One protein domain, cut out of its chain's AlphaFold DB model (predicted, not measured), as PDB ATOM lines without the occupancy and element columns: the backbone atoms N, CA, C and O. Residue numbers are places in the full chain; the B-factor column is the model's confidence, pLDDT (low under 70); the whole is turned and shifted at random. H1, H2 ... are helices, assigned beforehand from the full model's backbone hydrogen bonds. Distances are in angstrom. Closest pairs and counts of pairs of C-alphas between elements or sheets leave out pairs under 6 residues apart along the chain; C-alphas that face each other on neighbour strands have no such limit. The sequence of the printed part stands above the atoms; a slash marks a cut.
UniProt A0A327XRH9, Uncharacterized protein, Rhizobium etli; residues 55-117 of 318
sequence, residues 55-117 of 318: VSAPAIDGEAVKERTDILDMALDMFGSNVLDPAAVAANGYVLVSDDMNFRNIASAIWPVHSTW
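This is residues 55 to 117 of the 318 residues of an uncharacterized protein of Rhizobium etli (UniProt A0A327XRH9). Three helices are set in a triangle: H1, the longest, meets H3 with one part of its length, and the short H2 lies crosswise close to H3. A short parallel pairing ties residues 96 to 97 to residues 115 to 116. The printed part has 63 residues with H1, H2 and H3 in chain order, all helix by class, though only 31 residues are in named elements. It is compact and rounded, with a radius of gyration of the C-alphas of 10.7 A and spans of 28 by 24 by 20 A.

H1, residues 65 to 79, begins at C-alpha (-6.630, 40.825, 38.319) and is 20.9 A long. H3, residues 101 to 110, is 14.5 A long and ends at C-alpha (-14.356, 37.934, 35.253). H2, residues 85 to 90, is 8.6 A long.

H1 touches H3 with residues 68 to 72 alone, opposite ways at a steep tilt of 42 degrees; the closest C-alphas, of Arg 68 and Ile 110, are 4.8 A apart. H2 and H3 are close but not clearly touching, with the closest C-alphas, of Ala 87 and Ala 107, 5.6 A apart; at 72 degrees they are only just about perpendicular. H1 and H2 are apart. In H1, H2 and H3 every O i to N i+4 pair is within hydrogen-bond range.

The C-alphas farthest apart, of Gly 62 and Asp 99, are 28.6 A apart. The printed part has no cut, no link is long, and no printed residue is under 70 in pLDDT.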
ATOM      1  N   VAL A  55     -12.984  24.379  25.022       92.19
ATOM      2  CA  VAL A  55     -12.948  25.440  26.028       92.19
ATOM      3  C   VAL A  55     -11.494  25.756  26.361       92.19
ATOM      4  O   VAL A  55     -10.756  24.899  26.846       92.19
ATOM      5  N   SER A  56     -11.092  27.000  26.122       87.31
ATOM      6  CA  SER A  56      -9.818  27.550  26.581       87.31
ATOM      7  C   SER A  56     -10.078  28.916  27.195       87.31
ATOM      8  O   SER A  56     -10.376  29.874  26.481       87.31
ATOM      9  N   ALA A  57      -9.985  28.999  28.522       87.19
ATOM     10  CA  ALA A  57     -10.156  30.257  29.229       87.19
ATOM     11  C   ALA A  57      -8.983  31.202  28.924       87.19
ATOM     12  O   ALA A  57      -7.826  30.793  29.069       87.19
ATOM     13  N   PRO A  58      -9.248  32.450  28.501       89.81
ATOM     14  CA  PRO A  58      -8.188  33.428  28.344       89.81
ATOM     15  C   PRO A  58      -7.614  33.801  29.712       89.81
ATOM     16  O   PRO A  58      -8.306  33.765  30.736       89.81
ATOM     17  N   ALA A  59      -6.333  34.170  29.719       91.25
ATOM     18  CA  ALA A  59      -5.674  34.663  30.918       91.25
ATOM     19  C   ALA A  59      -6.392  35.916  31.449       91.25
ATOM     20  O   ALA A  59      -6.853  36.753  30.674       91.25
ATOM     21  N   ILE A  60      -6.477  36.042  32.775       92.50
ATOM     22  CA  ILE A  60      -6.979  37.252  33.431       92.50
ATOM     23  C   ILE A  60      -5.790  38.191  33.641       92.50
ATOM     24  O   ILE A  60      -4.935  37.945  34.492       92.50
ATOM     25  N   ASP A  61      -5.733  39.268  32.865       89.44
ATOM     26  CA  ASP A  61      -4.669  40.271  32.891       89.44
ATOM     27  C   ASP A  61      -5.229  41.703  32.960       89.44
ATOM     28  O   ASP A  61      -6.418  41.939  32.759       89.44
ATOM     29  N   GLY A  62      -4.385  42.684  33.299       88.38
ATOM     30  CA  GLY A  62      -4.770  44.101  33.382       88.38
ATOM     31  C   GLY A  62      -5.153  44.577  34.788       88.38
ATOM     32  O   GLY A  62      -4.577  44.148  35.782       88.38
ATOM     33  N   GLU A  63      -6.087  45.520  34.898       85.56
ATOM     34  CA  GLU A  63      -6.503  46.072  36.196       85.56
ATOM     35  C   GLU A  63      -7.393  45.093  36.974       85.56
ATOM     36  O   GLU A  63      -8.092  44.272  36.389       85.56
ATOM     37  N   ALA A  64      -7.376  45.148  38.307       89.50
ATOM     38  CA  ALA A  64      -8.217  44.296  39.158       89.50
ATOM     39  C   ALA A  64      -8.059  42.771  38.933       89.50
ATOM     40  O   ALA A  64      -8.994  42.017  39.188       89.50
ATOM     41  N   VAL A  65      -6.882  42.280  38.495       94.81
ATOM     42  CA  VAL A  65      -6.630  40.825  38.319       94.81
ATOM     43  C   VAL A  65      -7.022  40.034  39.562       94.81
ATOM     44  O   VAL A  65      -7.694  39.014  39.446       94.81
ATOM     45  N   LYS A  66      -6.625  40.515  40.747       95.00
ATOM     46  CA  LYS A  66      -6.910  39.829  42.008       95.00
ATOM     47  C   LYS A  66      -8.414  39.665  42.230       95.00
ATOM     48  O   LYS A  66      -8.862  38.552  42.433       95.00
ATOM     49  N   GLU A  67      -9.180  40.747  42.121       95.25
ATOM     50  CA  GLU A  67     -10.634  40.717  42.318       95.25
ATOM     51  C   GLU A  67     -11.322  39.773  41.326       95.25
ATOM     52  O   GLU A  67     -12.142  38.947  41.715       95.25
ATOM     53  N   ARG A  68     -10.946  39.836  40.046       95.50
ATOM     54  CA  ARG A  68     -11.529  38.978  39.005       95.50
ATOM     55  C   ARG A  68     -11.167  37.506  39.186       95.50
ATOM     56  O   ARG A  68     -12.001  36.640  38.937       95.50
ATOM     57  N   THR A  69      -9.952  37.231  39.658       95.44
ATOM     58  CA  THR A  69      -9.514  35.875  40.017       95.44
ATOM     59  C   THR A  69     -10.268  35.369  41.246       95.44
ATOM     60  O   THR A  69     -10.770  34.255  41.213       95.44
ATOM     61  N   ASP A  70     -10.456  36.201  42.275       96.25
ATOM     62  CA  ASP A  70     -11.228  35.841  43.473       96.25
ATOM     63  C   ASP A  70     -12.697  35.507  43.112       96.25
ATOM     64  O   ASP A  70     -13.277  34.561  43.650       96.25
ATOM     65  N   ILE A  71     -13.304  36.245  42.170       94.69
ATOM     66  CA  ILE A  71     -14.655  35.955  41.649       94.69
ATOM     67  C   ILE A  71     -14.674  34.635  40.864       94.69
ATOM     68  O   ILE A  71     -15.610  33.849  41.026       94.69
ATOM     69  N   LEU A  72     -13.664  34.386  40.023       94.62
ATOM     70  CA  LEU A  72     -13.520  33.124  39.294       94.62
ATOM     71  C   LEU A  72     -13.431  31.945  40.269       94.62
ATOM     72  O   LEU A  72     -14.226  31.013  40.155       94.62
ATOM     73  N   ASP A  73     -12.525  32.009  41.241       94.69
ATOM     74  CA  ASP A  73     -12.321  30.951  42.232       94.69
ATOM     75  C   ASP A  73     -13.608  30.688  43.023       94.69
ATOM     76  O   ASP A  73     -14.044  29.542  43.136       94.69
ATOM     77  N   MET A  74     -14.301  31.746  43.461       94.56
ATOM     78  CA  MET A  74     -15.601  31.620  44.129       94.56
ATOM     79  C   MET A  74     -16.644  30.919  43.246       94.56
ATOM     80  O   MET A  74     -17.373  30.046  43.722       94.56
ATOM     81  N   ALA A  75     -16.735  31.278  41.965       92.38
ATOM     82  CA  ALA A  75     -17.683  30.656  41.044       92.38
ATOM     83  C   ALA A  75     -17.362  29.168  40.811       92.38
ATOM     84  O   ALA A  75     -18.278  28.338  40.789       92.38
ATOM     85  N   LEU A  76     -16.081  28.817  40.678       92.81
ATOM     86  CA  LEU A  76     -15.635  27.433  40.508       92.81
ATOM     87  C   LEU A  76     -15.889  26.599  41.770       92.81
ATOM     88  O   LEU A  76     -16.372  25.470  41.657       92.81
ATOM     89  N   ASP A  77     -15.650  27.160  42.956       94.31
ATOM     90  CA  ASP A  77     -15.913  26.497  44.236       94.31
ATOM     91  C   ASP A  77     -17.411  26.245  44.456       94.31
ATOM     92  O   ASP A  77     -17.811  25.180  44.936       94.31
ATOM     93  N   MET A  78     -18.263  27.205  44.084       91.19
ATOM     94  CA  MET A  78     -19.709  27.104  44.297       91.19
ATOM     95  C   MET A  78     -20.420  26.224  43.265       91.19
ATOM     96  O   MET A  78     -21.352  25.495  43.618       91.19
ATOM     97  N   PHE A  79     -20.024  26.304  41.994       91.31
ATOM     98  CA  PHE A  79     -20.791  25.726  40.883       91.31
ATOM     99  C   PHE A  79     -20.027  24.657  40.086       91.31
ATOM    100  O   PHE A  79     -20.627  23.949  39.269       91.31
ATOM    101  N   GLY A  80     -18.736  24.477  40.366       90.75
ATOM    102  CA  GLY A  80     -17.869  23.479  39.748       90.75
ATOM    103  C   GLY A  80     -17.090  23.995  38.538       90.75
ATOM    104  O   GLY A  80     -17.353  25.063  37.991       90.75
ATOM    105  N   SER A  81     -16.141  23.176  38.083       86.94
ATOM    106  CA  SER A  81     -15.104  23.566  37.119       86.94
ATOM    107  C   SER A  81     -15.608  24.020  35.747       86.94
ATOM    108  O   SER A  81     -14.918  24.773  35.076       86.94
ATOM    109  N   ASN A  82     -16.793  23.569  35.332       90.06
ATOM    110  CA  ASN A  82     -17.297  23.762  33.967       90.06
ATOM    111  C   ASN A  82     -18.408  24.817  33.882       90.06
ATOM    112  O   ASN A  82     -19.013  25.008  32.829       90.06
ATOM    113  N   VAL A  83     -18.747  25.475  34.998       91.81
ATOM    114  CA  VAL A  83     -19.861  26.439  35.038       91.81
ATOM    115  C   VAL A  83     -19.622  27.634  34.111       91.81
ATOM    116  O   VAL A  83     -20.562  28.167  33.528       91.81
ATOM    117  N   LEU A  84     -18.360  28.020  33.937       94.81
ATOM    118  CA  LEU A  84     -17.945  29.189  33.168       94.81
ATOM    119  C   LEU A  84     -17.422  28.846  31.772       94.81
ATOM    120  O   LEU A  84     -16.993  29.752  31.063       94.81
ATOM    121  N   ASP A  85     -17.510  27.586  31.338       95.06
ATOM    122  CA  ASP A  85     -17.068  27.157  30.006       95.06
ATOM    123  C   ASP A  85     -17.661  28.031  28.877       95.06
ATOM    124  O   ASP A  85     -16.894  28.510  28.035       95.06
ATOM    125  N   PRO A  86     -18.976  28.353  28.863       95.00
ATOM    126  CA  PRO A  86     -19.539  29.233  27.835       95.00
ATOM    127  C   PRO A  86     -18.983  30.661  27.892       95.00
ATOM    128  O   PRO A  86     -18.781  31.288  26.854       95.00
ATOM    129  N   ALA A  87     -18.723  31.181  29.095       95.94
ATOM    130  CA  ALA A  87     -18.168  32.519  29.286       95.94
ATOM    131  C   ALA A  87     -16.706  32.592  28.823       95.94
ATOM    132  O   ALA A  87     -16.323  33.544  28.149       95.94
ATOM    133  N   ALA A  88     -15.919  31.557  29.120       94.88
ATOM    134  CA  ALA A  88     -14.544  31.409  28.662       94.88
ATOM    135  C   ALA A  88     -14.457  31.351  27.129       94.88
ATOM    136  O   ALA A  88     -13.617  32.025  26.536       94.88
ATOM    137  N   VAL A  89     -15.351  30.600  26.473       95.06
ATOM    138  CA  VAL A  89     -15.442  30.589  25.003       95.06
ATOM    139  C   VAL A  89     -15.832  31.971  24.479       95.06
ATOM    140  O   VAL A  89     -15.174  32.479  23.573       95.06
ATOM    141  N   ALA A  90     -16.837  32.618  25.076       95.75
ATOM    142  CA  ALA A  90     -17.278  33.950  24.665       95.75
ATOM    143  C   ALA A  90     -16.180  35.018  24.786       95.75
ATOM    144  O   ALA A  90     -16.038  35.865  23.905       95.75
ATOM    145  N   ALA A  91     -15.335  34.929  25.810       93.88
ATOM    146  CA  ALA A  91     -14.208  35.836  26.004       93.88
ATOM    147  C   ALA A  91     -13.183  35.802  24.850       93.88
ATOM    148  O   ALA A  91     -12.425  36.753  24.683       93.88
ATOM    149  N   ASN A  92     -13.203  34.767  24.001       90.81
ATOM    150  CA  ASN A  92     -12.382  34.670  22.790       90.81
ATOM    151  C   ASN A  92     -13.038  35.311  21.547       90.81
ATOM    152  O   ASN A  92     -12.744  34.919  20.419       90.81
ATOM    153  N   GLY A  93     -13.917  36.301  21.735       90.94
ATOM    154  CA  GLY A  93     -14.493  37.099  20.647       90.94
ATOM    155  C   GLY A  93     -15.880  36.660  20.172       90.94
ATOM    156  O   GLY A  93     -16.304  37.075  19.096       90.94
ATOM    157  N   TYR A  94     -16.601  35.862  20.963       94.06
ATOM    158  CA  TYR A  94     -18.003  35.523  20.701       94.06
ATOM    159  C   TYR A  94     -18.940  36.267  21.658       94.06
ATOM    160  O   TYR A  94     -18.534  36.797  22.692       94.06
ATOM    161  N   VAL A  95     -20.229  36.297  21.323       95.75
ATOM    162  CA  VAL A  95     -21.258  36.843  22.214       95.75
ATOM    163  C   VAL A  95     -21.780  35.732  23.116       95.75
ATOM    164  O   VAL A  95     -22.225  34.689  22.638       95.75
ATOM    165  N   LEU A  96     -21.776  35.970  24.426       96.94
ATOM    166  CA  LEU A  96     -22.394  35.079  25.397       96.94
ATOM    167  C   LEU A  96     -23.916  35.227  25.358       96.94
ATOM    168  O   LEU A  96     -24.452  36.268  25.740       96.94
ATOM    169  N   VAL A  97     -24.617  34.168  24.962       95.25
ATOM    170  CA  VAL A  97     -26.081  34.106  25.037       95.25
ATOM    171  C   VAL A  97     -26.488  33.294  26.262       95.25
ATOM    172  O   VAL A  97     -26.174  32.112  26.367       95.25
ATOM    173  N   SER A  98     -27.192  33.925  27.197       93.69
ATOM    174  CA  SER A  98     -27.809  33.253  28.347       93.69
ATOM    175  C   SER A  98     -29.031  34.038  28.784       93.69
ATOM    176  O   SER A  98     -28.974  35.263  28.799       93.69
ATOM    177  N   ASP A  99     -30.114  33.375  29.181       90.75
ATOM    178  CA  ASP A  99     -31.272  34.059  29.769       90.75
ATOM    179  C   ASP A  99     -31.046  34.434  31.244       90.75
ATOM    180  O   ASP A  99     -31.660  35.380  31.740       90.75
ATOM    181  N   ASP A 100     -30.082  33.803  31.922       91.75
ATOM    182  CA  ASP A 100     -29.725  34.122  33.307       91.75
ATOM    183  C   ASP A 100     -28.870  35.400  33.379       91.75
ATOM    184  O   ASP A 100     -27.694  35.424  33.003       91.75
ATOM    185  N   MET A 101     -29.472  36.475  33.894       91.69
ATOM    186  CA  MET A 101     -28.799  37.759  34.090       91.69
ATOM    187  C   MET A 101     -27.626  37.674  35.070       91.69
ATOM    188  O   MET A 101     -26.603  38.316  34.840       91.69
ATOM    189  N   ASN A 102     -27.741  36.884  36.137       92.94
ATOM    190  CA  ASN A 102     -26.672  36.746  37.122       92.94
ATOM    191  C   ASN A 102     -25.469  36.048  36.501       92.94
ATOM    192  O   ASN A 102     -24.343  36.502  36.685       92.94
ATOM    193  N   PHE A 103     -25.705  35.009  35.698       94.94
ATOM    194  CA  PHE A 103     -24.633  34.351  34.960       94.94
ATOM    195  C   PHE A 103     -23.914  35.320  34.012       94.94
ATOM    196  O   PHE A 103     -22.685  35.386  34.018       94.94
ATOM    197  N   ARG A 104     -24.664  36.128  33.247       95.31
ATOM    198  CA  ARG A 104     -24.082  37.161  32.369       95.31
ATOM    199  C   ARG A 104     -23.256  38.191  33.148       95.31
ATOM    200  O   ARG A 104     -22.173  38.568  32.698       95.31
ATOM    201  N   ASN A 105     -23.736  38.616  34.317       95.31
ATOM    202  CA  ASN A 105     -23.036  39.572  35.175       95.31
ATOM    203  C   ASN A 105     -21.746  38.982  35.760       95.31
ATOM    204  O   ASN A 105     -20.711  39.637  35.707       95.31
ATOM    205  N   ILE A 106     -21.785  37.740  36.258       95.44
ATOM    206  CA  ILE A 106     -20.594  37.034  36.763       95.44
ATOM    207  C   ILE A 106     -19.564  36.877  35.642       95.44
ATOM    208  O   ILE A 106     -18.401  37.223  35.825       95.44
ATOM    209  N   ALA A 107     -19.990  36.424  34.459       95.81
ATOM    210  CA  ALA A 107     -19.111  36.282  33.302       95.81
ATOM    211  C   ALA A 107     -18.423  37.608  32.933       95.81
ATOM    212  O   ALA A 107     -17.211  37.628  32.729       95.81
ATOM    213  N   SER A 108     -19.185  38.706  32.910       95.12
ATOM    214  CA  SER A 108     -18.684  40.049  32.579       95.12
ATOM    215  C   SER A 108     -17.792  40.648  33.674       95.12
ATOM    216  O   SER A 108     -16.981  41.528  33.395       95.12
ATOM    217  N   ALA A 109     -17.938  40.192  34.922       94.69
ATOM    218  CA  ALA A 109     -17.065  40.590  36.022       94.69
ATOM    219  C   ALA A 109     -15.688  39.911  35.930       94.69
ATOM    220  O   ALA A 109     -14.696  40.506  36.330       94.69
ATOM    221  N   ILE A 110     -15.611  38.692  35.385       95.31
ATOM    222  CA  ILE A 110     -14.356  37.934  35.253       95.31
ATOM    223  C   ILE A 110     -13.619  38.311  33.957       95.31
ATOM    224  O   ILE A 110     -12.429  38.640  33.979       95.31
ATOM    225  N   TRP A 111     -14.325  38.297  32.824       94.88
ATOM    226  CA  TRP A 111     -13.770  38.547  31.492       94.88
ATOM    227  C   TRP A 111     -14.534  39.661  30.761       94.88
ATOM    228  O   TRP A 111     -15.715  39.874  31.031       94.88
ATOM    229  N   PRO A 112     -13.907  40.349  29.783       91.25
ATOM    230  CA  PRO A 112     -14.562  41.379  28.973       91.25
ATOM    231  C   PRO A 112     -15.497  40.755  27.921       91.25
ATOM    232  O   PRO A 112     -15.247  40.808  26.719       91.25
ATOM    233  N   VAL A 113     -16.574  40.120  28.377       94.62
ATOM    234  CA  VAL A 113     -17.513  39.377  27.532       94.62
ATOM    235  C   VAL A 113     -18.682  40.267  27.126       94.62
ATOM    236  O   VAL A 113     -19.371  40.843  27.968       94.62
ATOM    237  N   HIS A 114     -18.975  40.320  25.828       95.69
ATOM    238  CA  HIS A 114     -20.258  40.832  25.355       95.69
ATOM    239  C   HIS A 114     -21.330  39.772  25.581       95.69
ATOM    240  O   HIS A 114     -21.183  38.639  25.127       95.69
ATOM    241  N   SER A 115     -22.412  40.127  26.274       96.00
ATOM    242  CA  SER A 115     -23.474  39.181  26.602       96.00
ATOM    243  C   SER A 115     -24.864  39.711  26.262       96.00
ATOM    244  O   SER A 115     -25.115  40.915  26.261       96.00
ATOM    245  N   THR A 116     -25.773  38.792  25.950       95.31
ATOM    246  CA  THR A 116     -27.180  39.071  25.654       95.31
ATOM    247  C   THR A 116     -28.061  37.898  26.089       95.31
ATOM    248  O   THR A 116     -27.558  36.820  26.414       95.31
ATOM    249  N   TRP A 117     -29.375  38.102  26.116       93.44
ATOM    250  CA  TRP A 117     -30.342  37.016  26.283       93.44
ATOM    251  C   TRP A 117     -30.948  36.614  24.937       93.44
ATOM    252  O   TRP A 117     -30.636  37.199  23.895       93.44
TER     253      TRP A 117